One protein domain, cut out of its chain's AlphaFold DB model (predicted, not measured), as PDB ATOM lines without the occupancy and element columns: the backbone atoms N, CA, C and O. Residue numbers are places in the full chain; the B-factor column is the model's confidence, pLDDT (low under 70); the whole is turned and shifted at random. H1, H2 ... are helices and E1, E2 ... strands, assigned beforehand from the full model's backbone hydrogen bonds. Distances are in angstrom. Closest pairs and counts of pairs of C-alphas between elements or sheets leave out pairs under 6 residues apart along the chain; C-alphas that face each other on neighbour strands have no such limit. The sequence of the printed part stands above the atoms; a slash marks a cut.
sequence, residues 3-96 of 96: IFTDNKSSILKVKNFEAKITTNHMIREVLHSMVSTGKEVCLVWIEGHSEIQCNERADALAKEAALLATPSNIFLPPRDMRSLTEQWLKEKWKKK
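What this domain is: This is residues 3 to 96 of the 96 residues of the protein "RNase H type-1 domain-containing protein" of Apolygus lucorum (UniProt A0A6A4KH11). From Ile 3 you meet a small head, parallel strands E1 and E2 with H1 packed on E2 and H2 on H1; residues 60 to 73 and 81 to 96, with much of H3 and H4, stick out. The 94 printed residues include, in order, E1, H1, H2, E2, H3, H4: mostly helix, loose, radius of gyration of the C-alphas 16.7 A, spans 53 by 39 by 23 A.

Where its parts are: Find C-alpha 3 at (273.699, 255.727, 185.529), where E1, residues 3 to 5, begins. Next come H1, 8 to 15; H2, 25 to 36, 15.9 A; E2, 42 to 45; H3, 53 to 68, 22.4 A; and H4, 78 to 94, 25.3 A, ending at C-alpha 94 (300.937, 280.000, 168.107).

How they stand to each other: E1, H1 H2, E2 form a strand-helix-strand unit, parallel strands joined through helices, with a right-handed crossover; N 3 and O 42 are 2.8 A apart, within hydrogen-bond range. H1 and H2 only just touch, with 3 pairs of C-alphas within 8 A, closest Val 14 and Ile 27, 7.0 A, H2 by residues 27 to 31 alone. H3 and H4 are apart. Every O i to N i+4 pair is within range in H1, H2 and H3; in H4, 11 of 13.

The domain as a whole: C-alphas 38 and 96, farthest apart, are 54.6 A apart. The printed part has no cut and no long link; pLDDT is under 70 at residues 18 to 23, 69 to 73 and 94 to 96.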
ATOM      1  N   ILE A   3     273.070 254.616 186.250       89.19
ATOM      2  CA  ILE A   3     273.699 255.727 185.529       89.19
ATOM      3  C   ILE A   3     274.227 255.191 184.202       89.19
ATOM      4  O   ILE A   3     274.980 254.216 184.184       89.19
ATOM      5  N   PHE A   4     273.859 255.847 183.107       91.50
ATOM      6  CA  PHE A   4     274.382 255.557 181.777       91.50
ATOM      7  C   PHE A   4     275.528 256.518 181.463       91.50
ATOM      8  O   PHE A   4     275.427 257.710 181.748       91.50
ATOM      9  N   THR A   5     276.624 256.007 180.911       90.50
ATOM     10  CA  THR A   5     277.753 256.830 180.462       90.50
ATOM     11  C   THR A   5     278.432 256.195 179.261       90.50
ATOM     12  O   THR A   5     278.620 254.980 179.200       90.50
ATOM     13  N   ASP A   6     278.838 257.023 178.313       92.00
ATOM     14  CA  ASP A   6     279.631 256.619 177.158       92.00
ATOM     15  C   ASP A   6     281.140 256.530 177.459       92.00
ATOM     16  O   ASP A   6     281.915 255.896 176.733       92.00
ATOM     17  N   ASN A   7     281.575 257.076 178.598       88.69
ATOM     18  CA  ASN A   7     282.974 257.109 178.989       88.69
ATOM     19  C   ASN A   7     283.430 255.790 179.631       88.69
ATOM     20  O   ASN A   7     283.544 255.642 180.856       88.69
ATOM     21  N   LYS A   8     283.792 254.836 178.772       88.50
ATOM     22  CA  LYS A   8     284.352 253.533 179.163       88.50
ATOM     23  C   LYS A   8     285.549 253.654 180.111       88.50
ATOM     24  O   LYS A   8     285.710 252.831 181.012       88.50
ATOM     25  N   SER A   9     286.389 254.677 179.935       85.19
ATOM     26  CA  SER A   9     287.578 254.868 180.770       85.19
ATOM     27  C   SER A   9     287.221 255.208 182.220       85.19
ATOM     28  O   SER A   9     287.870 254.711 183.142       85.19
ATOM     29  N   SER A  10     286.160 255.990 182.434       83.81
ATOM     30  CA  SER A  10     285.659 256.334 183.767       83.81
ATOM     31  C   SER A  10     285.104 255.109 184.487       83.81
ATOM     32  O   SER A  10     285.462 254.874 185.640       83.81
ATOM     33  N   ILE A  11     284.328 254.270 183.790       86.44
ATOM     34  CA  ILE A  11     283.812 253.009 184.347       86.44
ATOM     35  C   ILE A  11     284.964 252.093 184.765       86.44
ATOM     36  O   ILE A  11     284.952 251.558 185.870       86.44
ATOM     37  N   LEU A  12     285.980 251.925 183.913       85.50
ATOM     38  CA  LEU A  12     287.127 251.067 184.223       85.50
ATOM     39  C   LEU A  12     287.906 251.559 185.447       85.50
ATOM     40  O   LEU A  12     288.315 250.741 186.266       85.50
ATOM     41  N   LYS A  13     288.090 252.875 185.599       82.88
ATOM     42  CA  LYS A  13     288.775 253.449 186.767       82.88
ATOM     43  C   LYS A  13     287.976 253.279 188.058       82.88
ATOM     44  O   LYS A  13     288.574 253.049 189.102       82.88
ATOM     45  N   VAL A  14     286.651 253.387 187.982       82.69
ATOM     46  CA  VAL A  14     285.746 253.134 189.112       82.69
ATOM     47  C   VAL A  14     285.742 251.650 189.482       82.69
ATOM     48  O   VAL A  14     285.867 251.309 190.653       82.69
ATOM     49  N   LYS A  15     285.657 250.758 188.489       81.75
ATOM     50  CA  LYS A  15     285.627 249.303 188.691       81.75
ATOM     51  C   LYS A  15     286.944 248.761 189.245       81.75
ATOM     52  O   LYS A  15     286.931 247.941 190.153       81.75
ATOM     53  N   ASN A  16     288.068 249.222 188.702       78.06
ATOM     54  CA  ASN A  16     289.410 248.818 189.122       78.06
ATOM     55  C   ASN A  16     289.968 249.757 190.200       78.06
ATOM     56  O   ASN A  16     291.180 249.962 190.278       78.06
ATOM     57  N   PHE A  17     289.093 250.391 190.983       73.94
ATOM     58  CA  PHE A  17     289.529 251.279 192.042       73.94
ATOM     59  C   PHE A  17     290.285 250.481 193.105       73.94
ATOM     60  O   PHE A  17     289.708 249.706 193.863       73.94
ATOM     61  N   GLU A  18     291.588 250.718 193.185       65.56
ATOM     62  CA  GLU A  18     292.391 250.332 194.332       65.56
ATOM     63  C   GLU A  18     292.484 251.535 195.273       65.56
ATOM     64  O   GLU A  18     292.747 252.662 194.834       65.56
ATOM     65  N   ALA A  19     292.298 251.301 196.576       62.38
ATOM     66  CA  ALA A  19     292.357 252.314 197.635       62.38
ATOM     67  C   ALA A  19     293.789 252.842 197.891       62.38
ATOM     68  O   ALA A  19     294.233 252.982 199.029       62.38
ATOM     69  N   LYS A  20     294.545 253.114 196.827       61.81
ATOM     70  CA  LYS A  20     295.890 253.681 196.857       61.81
ATOM     71  C   LYS A  20     295.823 255.207 196.907       61.81
ATOM     72  O   LYS A  20     294.961 255.839 196.301       61.81
ATOM     73  N   ILE A  21     296.800 255.804 197.590       58.34
ATOM     74  CA  ILE A  21     296.954 257.264 197.743       58.34
ATOM     75  C   ILE A  21     297.141 257.981 196.393       58.34
ATOM     76  O   ILE A  21     296.807 259.152 196.259       58.34
ATOM     77  N   THR A  22     297.648 257.284 195.373       59.28
ATOM     78  CA  THR A  22     297.940 257.847 194.046       59.28
ATOM     79  C   THR A  22     296.723 257.967 193.126       59.28
ATOM     80  O   THR A  22     296.852 258.496 192.017       59.28
ATOM     81  N   THR A  23     295.556 257.482 193.554       64.81
ATOM     82  CA  THR A  23     294.322 257.529 192.771       64.81
ATOM     83  C   THR A  23     293.765 258.956 192.727       64.81
ATOM     84  O   THR A  23     293.821 259.687 193.713       64.81
ATOM     85  N   ASN A  24     293.241 259.371 191.567       73.62
ATOM     86  CA  ASN A  24     292.674 260.708 191.359       73.62
ATOM     87  C   ASN A  24     291.625 261.015 192.447       73.62
ATOM     88  O   ASN A  24     290.660 260.263 192.600       73.62
ATOM     89  N   HIS A  25     291.829 262.100 193.204       76.56
ATOM     90  CA  HIS A  25     290.985 262.442 194.351       76.56
ATOM     91  C   HIS A  25     289.512 262.630 193.959       76.56
ATOM     92  O   HIS A  25     288.646 262.235 194.730       76.56
ATOM     93  N   MET A  26     289.224 263.094 192.735       78.31
ATOM     94  CA  MET A  26     287.853 263.216 192.230       78.31
ATOM     95  C   MET A  26     287.149 261.855 192.160       78.31
ATOM     96  O   MET A  26     285.987 261.726 192.529       78.31
ATOM     97  N   ILE A  27     287.860 260.797 191.750       77.75
ATOM     98  CA  ILE A  27     287.306 259.431 191.708       77.75
ATOM     99  C   ILE A  27     287.019 258.940 193.127       77.75
ATOM    100  O   ILE A  27     285.995 258.305 193.374       77.75
ATOM    101  N   ARG A  28     287.912 259.257 194.072       77.25
ATOM    102  CA  ARG A  28     287.751 258.893 195.480       77.25
ATOM    103  C   ARG A  28     286.555 259.603 196.115       77.25
ATOM    104  O   ARG A  28     285.812 258.954 196.841       77.25
ATOM    105  N   GLU A  29     286.351 260.887 195.831       79.62
ATOM    106  CA  GLU A  29     285.185 261.644 196.302       79.62
ATOM    107  C   GLU A  29     283.880 261.081 195.744       79.62
ATOM    108  O   GLU A  29     282.946 260.833 196.504       79.62
ATOM    109  N   VAL A  30     283.837 260.792 194.439       79.69
ATOM    110  CA  VAL A  30     282.667 260.176 193.802       79.69
ATOM    111  C   VAL A  30     282.350 258.829 194.455       79.69
ATOM    112  O   VAL A  30     281.226 258.620 194.903       79.69
ATOM    113  N   LEU A  31     283.335 257.943 194.605       78.75
ATOM    114  CA  LEU A  31     283.142 256.645 195.259       78.75
ATOM    115  C   LEU A  31     282.718 256.776 196.723       78.75
ATOM    116  O   LEU A  31     281.805 256.080 197.161       78.75
ATOM    117  N   HIS A  32     283.340 257.685 197.475       80.81
ATOM    118  CA  HIS A  32     282.967 257.947 198.860       80.81
ATOM    119  C   HIS A  32     281.522 258.447 198.960       80.81
ATOM    120  O   HIS A  32     280.772 257.986 199.818       80.81
ATOM    121  N   SER A  33     281.094 259.339 198.063       79.38
ATOM    122  CA  SER A  33     279.706 259.811 198.009       79.38
ATOM    123  C   SER A  33     278.726 258.672 197.699       79.38
ATOM    124  O   SER A  33     277.681 258.567 198.333       79.38
ATOM    125  N   MET A  34     279.092 257.747 196.807       77.62
ATOM    126  CA  MET A  34     278.263 256.584 196.487       77.62
ATOM    127  C   MET A  34     278.133 255.643 197.692       77.62
ATOM    128  O   MET A  34     277.018 255.298 198.075       77.62
ATOM    129  N   VAL A  35     279.247 255.299 198.347       78.62
ATOM    130  CA  VAL A  35     279.259 254.392 199.508       78.62
ATOM    131  C   VAL A  35     278.562 255.008 200.722       78.62
ATOM    132  O   VAL A  35     277.751 254.344 201.363       78.62
ATOM    133  N   SER A  36     278.829 256.281 201.028       81.62
ATOM    134  CA  SER A  36     278.264 256.963 202.204       81.62
ATOM    135  C   SER A  36     276.744 257.118 202.151       81.62
ATOM    136  O   SER A  36     276.101 257.169 203.195       81.62
ATOM    137  N   THR A  37     276.147 257.133 200.955       79.62
ATOM    138  CA  THR A  37     274.682 257.160 200.812       79.62
ATOM    139  C   THR A  37     274.012 255.808 201.068       79.62
ATOM    140  O   THR A  37     272.787 255.761 201.163       79.62
ATOM    141  N   GLY A  38     274.779 254.711 201.150       80.56
ATOM    142  CA  GLY A  38     274.254 253.351 201.312       80.56
ATOM    143  C   GLY A  38     273.424 252.854 200.122       80.56
ATOM    144  O   GLY A  38     272.719 251.854 200.240       80.56
ATOM    145  N   LYS A  39     273.461 253.556 198.982       80.62
ATOM    146  CA  LYS A  39     272.676 253.222 197.792       80.62
ATOM    147  C   LYS A  39     273.493 252.371 196.836       80.62
ATOM    148  O   LYS A  39     274.634 252.690 196.518       80.62
ATOM    149  N   GLU A  40     272.859 251.344 196.291       83.06
ATOM    150  CA  GLU A  40     273.428 250.594 195.181       83.06
ATOM    151  C   GLU A  40     273.395 251.443 193.898       83.06
ATOM    152  O   GLU A  40     272.342 251.960 193.491       83.06
ATOM    153  N   VAL A  41     274.557 251.602 193.262       83.81
ATOM    154  CA  VAL A  41     274.727 252.335 192.002       83.81
ATOM    155  C   VAL A  41     275.201 251.367 190.920       83.81
ATOM    156  O   VAL A  41     276.257 250.755 191.042       83.81
ATOM    157  N   CYS A  42     274.429 251.253 189.842       86.81
ATOM    158  CA  CYS A  42     274.764 250.486 188.650       86.81
ATOM    159  C   CYS A  42     275.259 251.444 187.557       86.81
ATOM    160  O   CYS A  42     274.541 252.371 187.180       86.81
ATOM    161  N   LEU A  43     276.479 251.230 187.059       88.19
ATOM    162  CA  LEU A  43     277.037 251.983 185.933       88.19
ATOM    163  C   LEU A  43     276.910 251.155 184.654       88.19
ATOM    164  O   LEU A  43     277.465 250.060 184.568       88.19
ATOM    165  N   VAL A  44     276.211 251.694 183.659       90.75
ATOM    166  CA  VAL A  44     275.999 251.054 182.359       90.75
ATOM    167  C   VAL A  44     276.763 251.827 181.298       90.75
ATOM    168  O   VAL A  44     276.557 253.026 181.116       90.75
ATOM    169  N   TRP A  45     277.653 251.125 180.598       92.88
ATOM    170  CA  TRP A  45     278.320 251.684 179.432       92.88
ATOM    171  C   TRP A  45     277.369 251.681 178.238       92.88
ATOM    172  O   TRP A  45     276.746 250.656 177.956       92.88
ATOM    173  N   ILE A  46     277.299 252.805 177.536       90.88
ATOM    174  CA  ILE A  46     276.624 252.923 176.245       90.88
ATOM    175  C   ILE A  46     277.621 253.387 175.193       90.88
ATOM    176  O   ILE A  46     278.662 253.954 175.511       90.88
ATOM    177  N   GLU A  47     277.331 253.120 173.931       88.00
ATOM    178  CA  GLU A  47     278.145 253.661 172.855       88.00
ATOM    179  C   GLU A  47     277.873 255.171 172.711       88.00
ATOM    180  O   GLU A  47     276.733 255.632 172.817       88.00
ATOM    181  N   GLY A  48     278.949 255.950 172.568       83.00
ATOM    182  CA  GLY A  48     278.871 257.398 172.392       83.00
ATOM    183  C   GLY A  48     278.506 257.750 170.953       83.00
ATOM    184  O   GLY A  48     278.882 257.034 170.030       83.00
ATOM    185  N   HIS A  49     277.803 258.867 170.761       76.00
ATOM    186  CA  HIS A  49     277.335 259.325 169.441       76.00
ATOM    187  C   HIS A  49     276.428 258.334 168.682       76.00
ATOM    188  O   HIS A  49     276.317 258.416 167.463       76.00
ATOM    189  N   SER A  50     275.748 257.429 169.392       78.38
ATOM    190  CA  SER A  50     274.848 256.424 168.802       78.38
ATOM    191  C   SER A  50     273.383 256.878 168.708       78.38
ATOM    192  O   SER A  50     272.487 256.052 168.859       78.38
ATOM    193  N   GLU A  51     273.113 258.181 168.553       80.56
ATOM    194  CA  GLU A  51     271.748 258.748 168.460       80.56
ATOM    195  C   GLU A  51     270.851 258.473 169.685       80.56
ATOM    196  O   GLU A  51     269.629 258.642 169.664       80.56
ATOM    197  N   ILE A  52     271.451 258.072 170.813       86.44
ATOM    198  CA  ILE A  52     270.737 257.936 172.082       86.44
ATOM    199  C   ILE A  52     270.452 259.343 172.599       86.44
ATOM    200  O   ILE A  52     271.289 259.955 173.268       86.44
ATOM    201  N   GLN A  53     269.242 259.829 172.331       90.50
ATOM    202  CA  GLN A  53     268.812 261.205 172.598       90.50
ATOM    203  C   GLN A  53     269.167 261.709 174.010       90.50
ATOM    204  O   GLN A  53     269.582 262.854 174.188       90.50
ATOM    205  N   CYS A  54     269.032 260.861 175.034       87.25
ATOM    206  CA  CYS A  54     269.375 261.226 176.409       87.25
ATOM    207  C   CYS A  54     270.884 261.450 176.614       87.25
ATOM    208  O   CYS A  54     271.255 262.365 177.349       87.25
ATOM    209  N   ASN A  55     271.740 260.644 175.976       91.06
ATOM    210  CA  ASN A  55     273.193 260.813 176.044       91.06
ATOM    211  C   ASN A  55     273.626 262.065 175.284       91.06
ATOM    212  O   ASN A  55     274.371 262.882 175.810       91.06
ATOM    213  N   GLU A  56     273.085 262.270 174.085       91.31
ATOM    214  CA  GLU A  56     273.386 263.452 173.273       91.31
ATOM    215  C   GLU A  56     272.983 264.748 173.972       91.31
ATOM    216  O   GLU A  56     273.720 265.734 173.951       91.31
ATOM    217  N   ARG A  57     271.831 264.739 174.649       92.69
ATOM    218  CA  ARG A  57     271.395 265.867 175.471       92.69
ATOM    219  C   ARG A  57     272.349 266.113 176.639       92.69
ATOM    220  O   ARG A  57     272.654 267.269 176.921       92.69
ATOM    221  N   ALA A  58     272.807 265.060 177.317       91.75
ATOM    222  CA  ALA A  58     273.779 265.190 178.400       91.75
ATOM    223  C   ALA A  58     275.109 265.779 177.894       91.75
ATOM    224  O   ALA A  58     275.623 266.719 178.501       91.75
ATOM    225  N   ASP A  59     275.607 265.314 176.748       90.88
ATOM    226  CA  ASP A  59     276.818 265.836 176.107       90.88
ATOM    227  C   ASP A  59     276.678 267.297 175.680       90.88
ATOM    228  O   ASP A  59     277.602 268.093 175.865       90.88
ATOM    229  N   ALA A  60     275.531 267.671 175.106       91.69
ATOM    230  CA  ALA A  60     275.257 269.045 174.698       91.69
ATOM    231  C   ALA A  60     275.279 269.994 175.903       91.69
ATOM    232  O   ALA A  60     275.974 271.009 175.867       91.69
ATOM    233  N   LEU A  61     274.603 269.621 176.994       92.19
ATOM    234  CA  LEU A  61     274.590 270.400 178.233       92.19
ATOM    235  C   LEU A  61     275.980 270.483 178.872       92.19
ATOM    236  O   LEU A  61     276.367 271.542 179.357       92.19
ATOM    237  N   ALA A  62     276.756 269.396 178.850       89.81
ATOM    238  CA  ALA A  62     278.121 269.400 179.367       89.81
ATOM    239  C   ALA A  62     279.038 270.339 178.564       89.81
ATOM    240  O   ALA A  62     279.834 271.075 179.150       89.81
ATOM    241  N   LYS A  63     278.907 270.357 177.230       90.19
ATOM    242  CA  LYS A  63     279.644 271.278 176.348       90.19
ATOM    243  C   LYS A  63     279.248 272.730 176.583       90.19
ATOM    244  O   LYS A  63     280.122 273.585 176.679       90.19
ATOM    245  N   GLU A  64     277.953 273.006 176.696       91.81
ATOM    246  CA  GLU A  64     277.448 274.347 176.984       91.81
ATOM    247  C   GLU A  64     277.948 274.841 178.349       91.81
ATOM    248  O   GLU A  64     278.501 275.936 178.453       91.81
ATOM    249  N   ALA A  65     277.863 273.995 179.379       88.12
ATOM    250  CA  ALA A  65     278.372 274.308 180.707       88.12
ATOM    251  C   ALA A  65     279.879 274.591 180.697       88.12
ATOM    252  O   ALA A  65     280.320 275.512 181.375       88.12
ATOM    253  N   ALA A  66     280.672 273.860 179.908       86.50
ATOM    254  CA  ALA A  66     282.106 274.112 179.784       86.50
ATOM    255  C   ALA A  66     282.432 275.489 179.168       86.50
ATOM    256  O   ALA A  66     283.463 276.067 179.499       86.50
ATOM    257  N   LEU A  67     281.559 276.022 178.303       85.44
ATOM    258  CA  LEU A  67     281.712 277.351 177.697       85.44
ATOM    259  C   LEU A  67     281.242 278.478 178.624       85.44
ATOM    260  O   LEU A  67     281.805 279.571 178.599       85.44
ATOM    261  N   LEU A  68     280.213 278.214 179.431       82.44
ATOM    262  CA  LEU A  68     279.630 279.171 180.376       82.44
ATOM    263  C   LEU A  68     280.305 279.150 181.755       82.44
ATOM    264  O   LEU A  68     280.010 280.003 182.593       82.44
ATOM    265  N   ALA A  69     281.176 278.173 182.016       68.56
ATOM    266  CA  ALA A  69     281.756 277.947 183.330       68.56
ATOM    267  C   ALA A  69     282.541 279.170 183.826       68.56
ATOM    268  O   ALA A  69     283.583 279.543 183.286       68.56
ATOM    269  N   THR A  70     282.076 279.748 184.935       68.38
ATOM    270  CA  THR A  70     282.901 280.607 185.787       68.38
ATOM    271  C   THR A  70     284.047 279.785 186.386       68.38
ATOM    272  O   THR A  70     283.828 278.608 186.692       68.38
ATOM    273  N   PRO A  71     285.237 280.373 186.617       69.94
ATOM    274  CA  PRO A  71     286.355 279.674 187.244       69.94
ATOM    275  C   PRO A  71     285.904 278.995 188.539       69.94
ATOM    276  O   PRO A  71     285.450 279.657 189.473       69.94
ATOM    277  N   SER A  72     285.984 277.669 188.577       66.94
ATOM    278  CA  SER A  72     285.619 276.892 189.752       66.94
ATOM    279  C   SER A  72     286.840 276.714 190.647       66.94
ATOM    280  O   SER A  72     287.956 276.494 190.180       66.94
ATOM    281  N   ASN A  73     286.635 276.810 191.960       69.62
ATOM    282  CA  ASN A  73     287.714 276.716 192.946       69.62
ATOM    283  C   ASN A  73     288.030 275.252 193.315       69.62
ATOM    284  O   ASN A  73     288.248 274.925 194.480       69.62
ATOM    285  N   ILE A  74     287.976 274.350 192.330       70.88
ATOM    286  CA  ILE A  74     288.280 272.929 192.519       70.88
ATOM    287  C   ILE A  74     289.784 272.705 192.431       70.88
ATOM    288  O   ILE A  74     290.461 273.190 191.523       70.88
ATOM    289  N   PHE A  75     290.303 271.935 193.382       71.69
ATOM    290  CA  PHE A  75     291.695 271.522 193.370       71.69
ATOM    291  C   PHE A  75     291.913 270.544 192.215       71.69
ATOM    292  O   PHE A  75     291.349 269.457 192.200       71.69
ATOM    293  N   LEU A  76     292.727 270.915 191.231       71.19
ATOM    294  CA  LEU A  76     293.034 270.009 190.129       71.19
ATOM    295  C   LEU A  76     294.064 268.963 190.572       71.19
ATOM    296  O   LEU A  76     295.047 269.303 191.237       71.19
ATOM    297  N   PRO A  77     293.903 267.683 190.184       73.44
ATOM    298  CA  PRO A  77     294.944 266.691 190.393       73.44
ATOM    299  C   PRO A  77     296.271 267.166 189.774       73.44
ATOM    300  O   PRO A  77     296.271 267.658 188.645       73.44
ATOM    301  N   PRO A  78     297.429 266.959 190.431       72.19
ATOM    302  CA  PRO A  78     298.717 267.434 189.913       72.19
ATOM    303  C   PRO A  78     299.049 266.960 188.488       72.19
ATOM    304  O   PRO A  78     299.725 267.662 187.740       72.19
ATOM    305  N   ARG A  79     298.553 265.780 188.084       71.06
ATOM    306  CA  ARG A  79     298.696 265.268 186.709       71.06
ATOM    307  C   ARG A  79     297.933 266.094 185.675       71.06
ATOM    308  O   ARG A  79     298.423 266.222 184.557       71.06
ATOM    309  N   ASP A  80     296.804 266.672 186.060       73.19
ATOM    310  CA  ASP A  80     295.943 267.451 185.172       73.19
ATOM    311  C   ASP A  80     296.490 268.884 184.996       73.19
ATOM    312  O   ASP A  80     296.267 269.517 183.968       73.19
ATOM    313  N   MET A  81     297.314 269.379 185.935       76.38
ATOM    314  CA  MET A  81     298.047 270.642 185.747       76.38
ATOM    315  C   MET A  81     299.076 270.575 184.613       76.38
ATOM    316  O   MET A  81     299.283 271.565 183.908       76.38
ATOM    317  N   ARG A  82     299.733 269.427 184.406       79.44
ATOM    318  CA  ARG A  82     300.766 269.298 183.366       79.44
ATOM    319  C   ARG A  82     300.187 269.523 181.969       79.44
ATOM    320  O   ARG A  82     300.748 270.305 181.206       79.44
ATOM    321  N   SER A  83     299.065 268.881 181.653       75.69
ATOM    322  CA  SER A  83     298.402 269.019 180.350       75.69
ATOM    323  C   SER A  83     297.923 270.447 180.096       75.69
ATOM    324  O   SER A  83     298.091 270.952 178.986       75.69
ATOM    325  N   LEU A  84     297.403 271.125 181.124       77.19
ATOM    326  CA  LEU A  84     297.019 272.538 181.044       77.19
ATOM    327  C   LEU A  84     298.222 273.438 180.754       77.19
ATOM    328  O   LEU A  84     298.155 274.315 179.894       77.19
ATOM    329  N   THR A  85     299.346 273.189 181.426       82.12
ATOM    330  CA  THR A  85     300.578 273.960 181.221       82.12
ATOM    331  C   THR A  85     301.104 273.779 179.793       82.12
ATOM    332  O   THR A  85     301.474 274.752 179.136       82.12
ATOM    333  N   GLU A  86     301.086 272.547 179.273       83.62
ATOM    334  CA  GLU A  86     301.484 272.229 177.896       83.62
ATOM    335  C   GLU A  86     300.544 272.861 176.852       83.62
ATOM    336  O   GLU A  86     301.018 273.368 175.832       83.62
ATOM    337  N   GLN A  87     299.227 272.874 177.090       81.62
ATOM    338  CA  GLN A  87     298.261 273.573 176.233       81.62
ATOM    339  C   GLN A  87     298.503 275.082 176.221       81.62
ATOM    340  O   GLN A  87     298.627 275.667 175.146       81.62
ATOM    341  N   TRP A  88     298.658 275.697 177.394       83.81
ATOM    342  CA  TRP A  88     298.937 277.127 177.511       83.81
ATOM    343  C   TRP A  88     300.227 277.521 176.780       83.81
ATOM    344  O   TRP A  88     300.258 278.503 176.038       83.81
ATOM    345  N   LEU A  89     301.285 276.715 176.922       85.88
ATOM    346  CA  LEU A  89     302.535 276.884 176.180       85.88
ATOM    347  C   LEU A  89     302.310 276.845 174.663       85.88
ATOM    348  O   LEU A  89     302.819 277.719 173.962       85.88
ATOM    349  N   LYS A  90     301.528 275.883 174.155       85.31
ATOM    350  CA  LYS A  90     301.198 275.768 172.723       85.31
ATOM    351  C   LYS A  90     300.401 276.965 172.207       85.31
ATOM    352  O   LYS A  90     300.692 277.460 171.121       85.31
ATOM    353  N   GLU A  91     299.421 277.446 172.963       86.38
ATOM    354  CA  GLU A  91     298.633 278.626 172.591       86.38
ATOM    355  C   GLU A  91     299.483 279.896 172.554       86.38
ATOM    356  O   GLU A  91     299.360 280.701 171.630       86.38
ATOM    357  N   LYS A  92     300.391 280.054 173.524       84.75
ATOM    358  CA  LYS A  92     301.324 281.181 173.571       84.75
ATOM    359  C   LYS A  92     302.330 281.139 172.419       84.75
ATOM    360  O   LYS A  92     302.681 282.189 171.892       84.75
ATOM    361  N   TRP A  93     302.758 279.943 172.011       78.19
ATOM    362  CA  TRP A  93     303.650 279.742 170.865       78.19
ATOM    363  C   TRP A  93     302.979 280.054 169.523       78.19
ATOM    364  O   TRP A  93     303.611 280.656 168.671       78.19
ATOM    365  N   LYS A  94     301.699 279.700 169.339       68.12
ATOM    366  CA  LYS A  94     300.937 280.000 168.107       68.12
ATOM    367  C   LYS A  94     300.655 281.491 167.880       68.12
ATOM    368  O   LYS A  94     300.271 281.866 166.779       68.12
ATOM    369  N   LYS A  95     300.785 282.322 168.917       64.56
ATOM    370  CA  LYS A  95     300.588 283.782 168.857       64.56
ATOM    371  C   LYS A  95     301.883 284.559 168.569       64.56
ATOM    372  O   LYS A  95     301.880 285.782 168.692       64.56
ATOM    373  N   LYS A  96     302.975 283.866 168.248       48.12
ATOM    374  CA  LYS A  96     304.291 284.430 167.945       48.12
ATOM    375  C   LYS A  96     304.671 284.096 166.510       48.12
ATOM    376  O   LYS A  96     305.314 284.963 165.888       48.12
TER     377      LYS A  96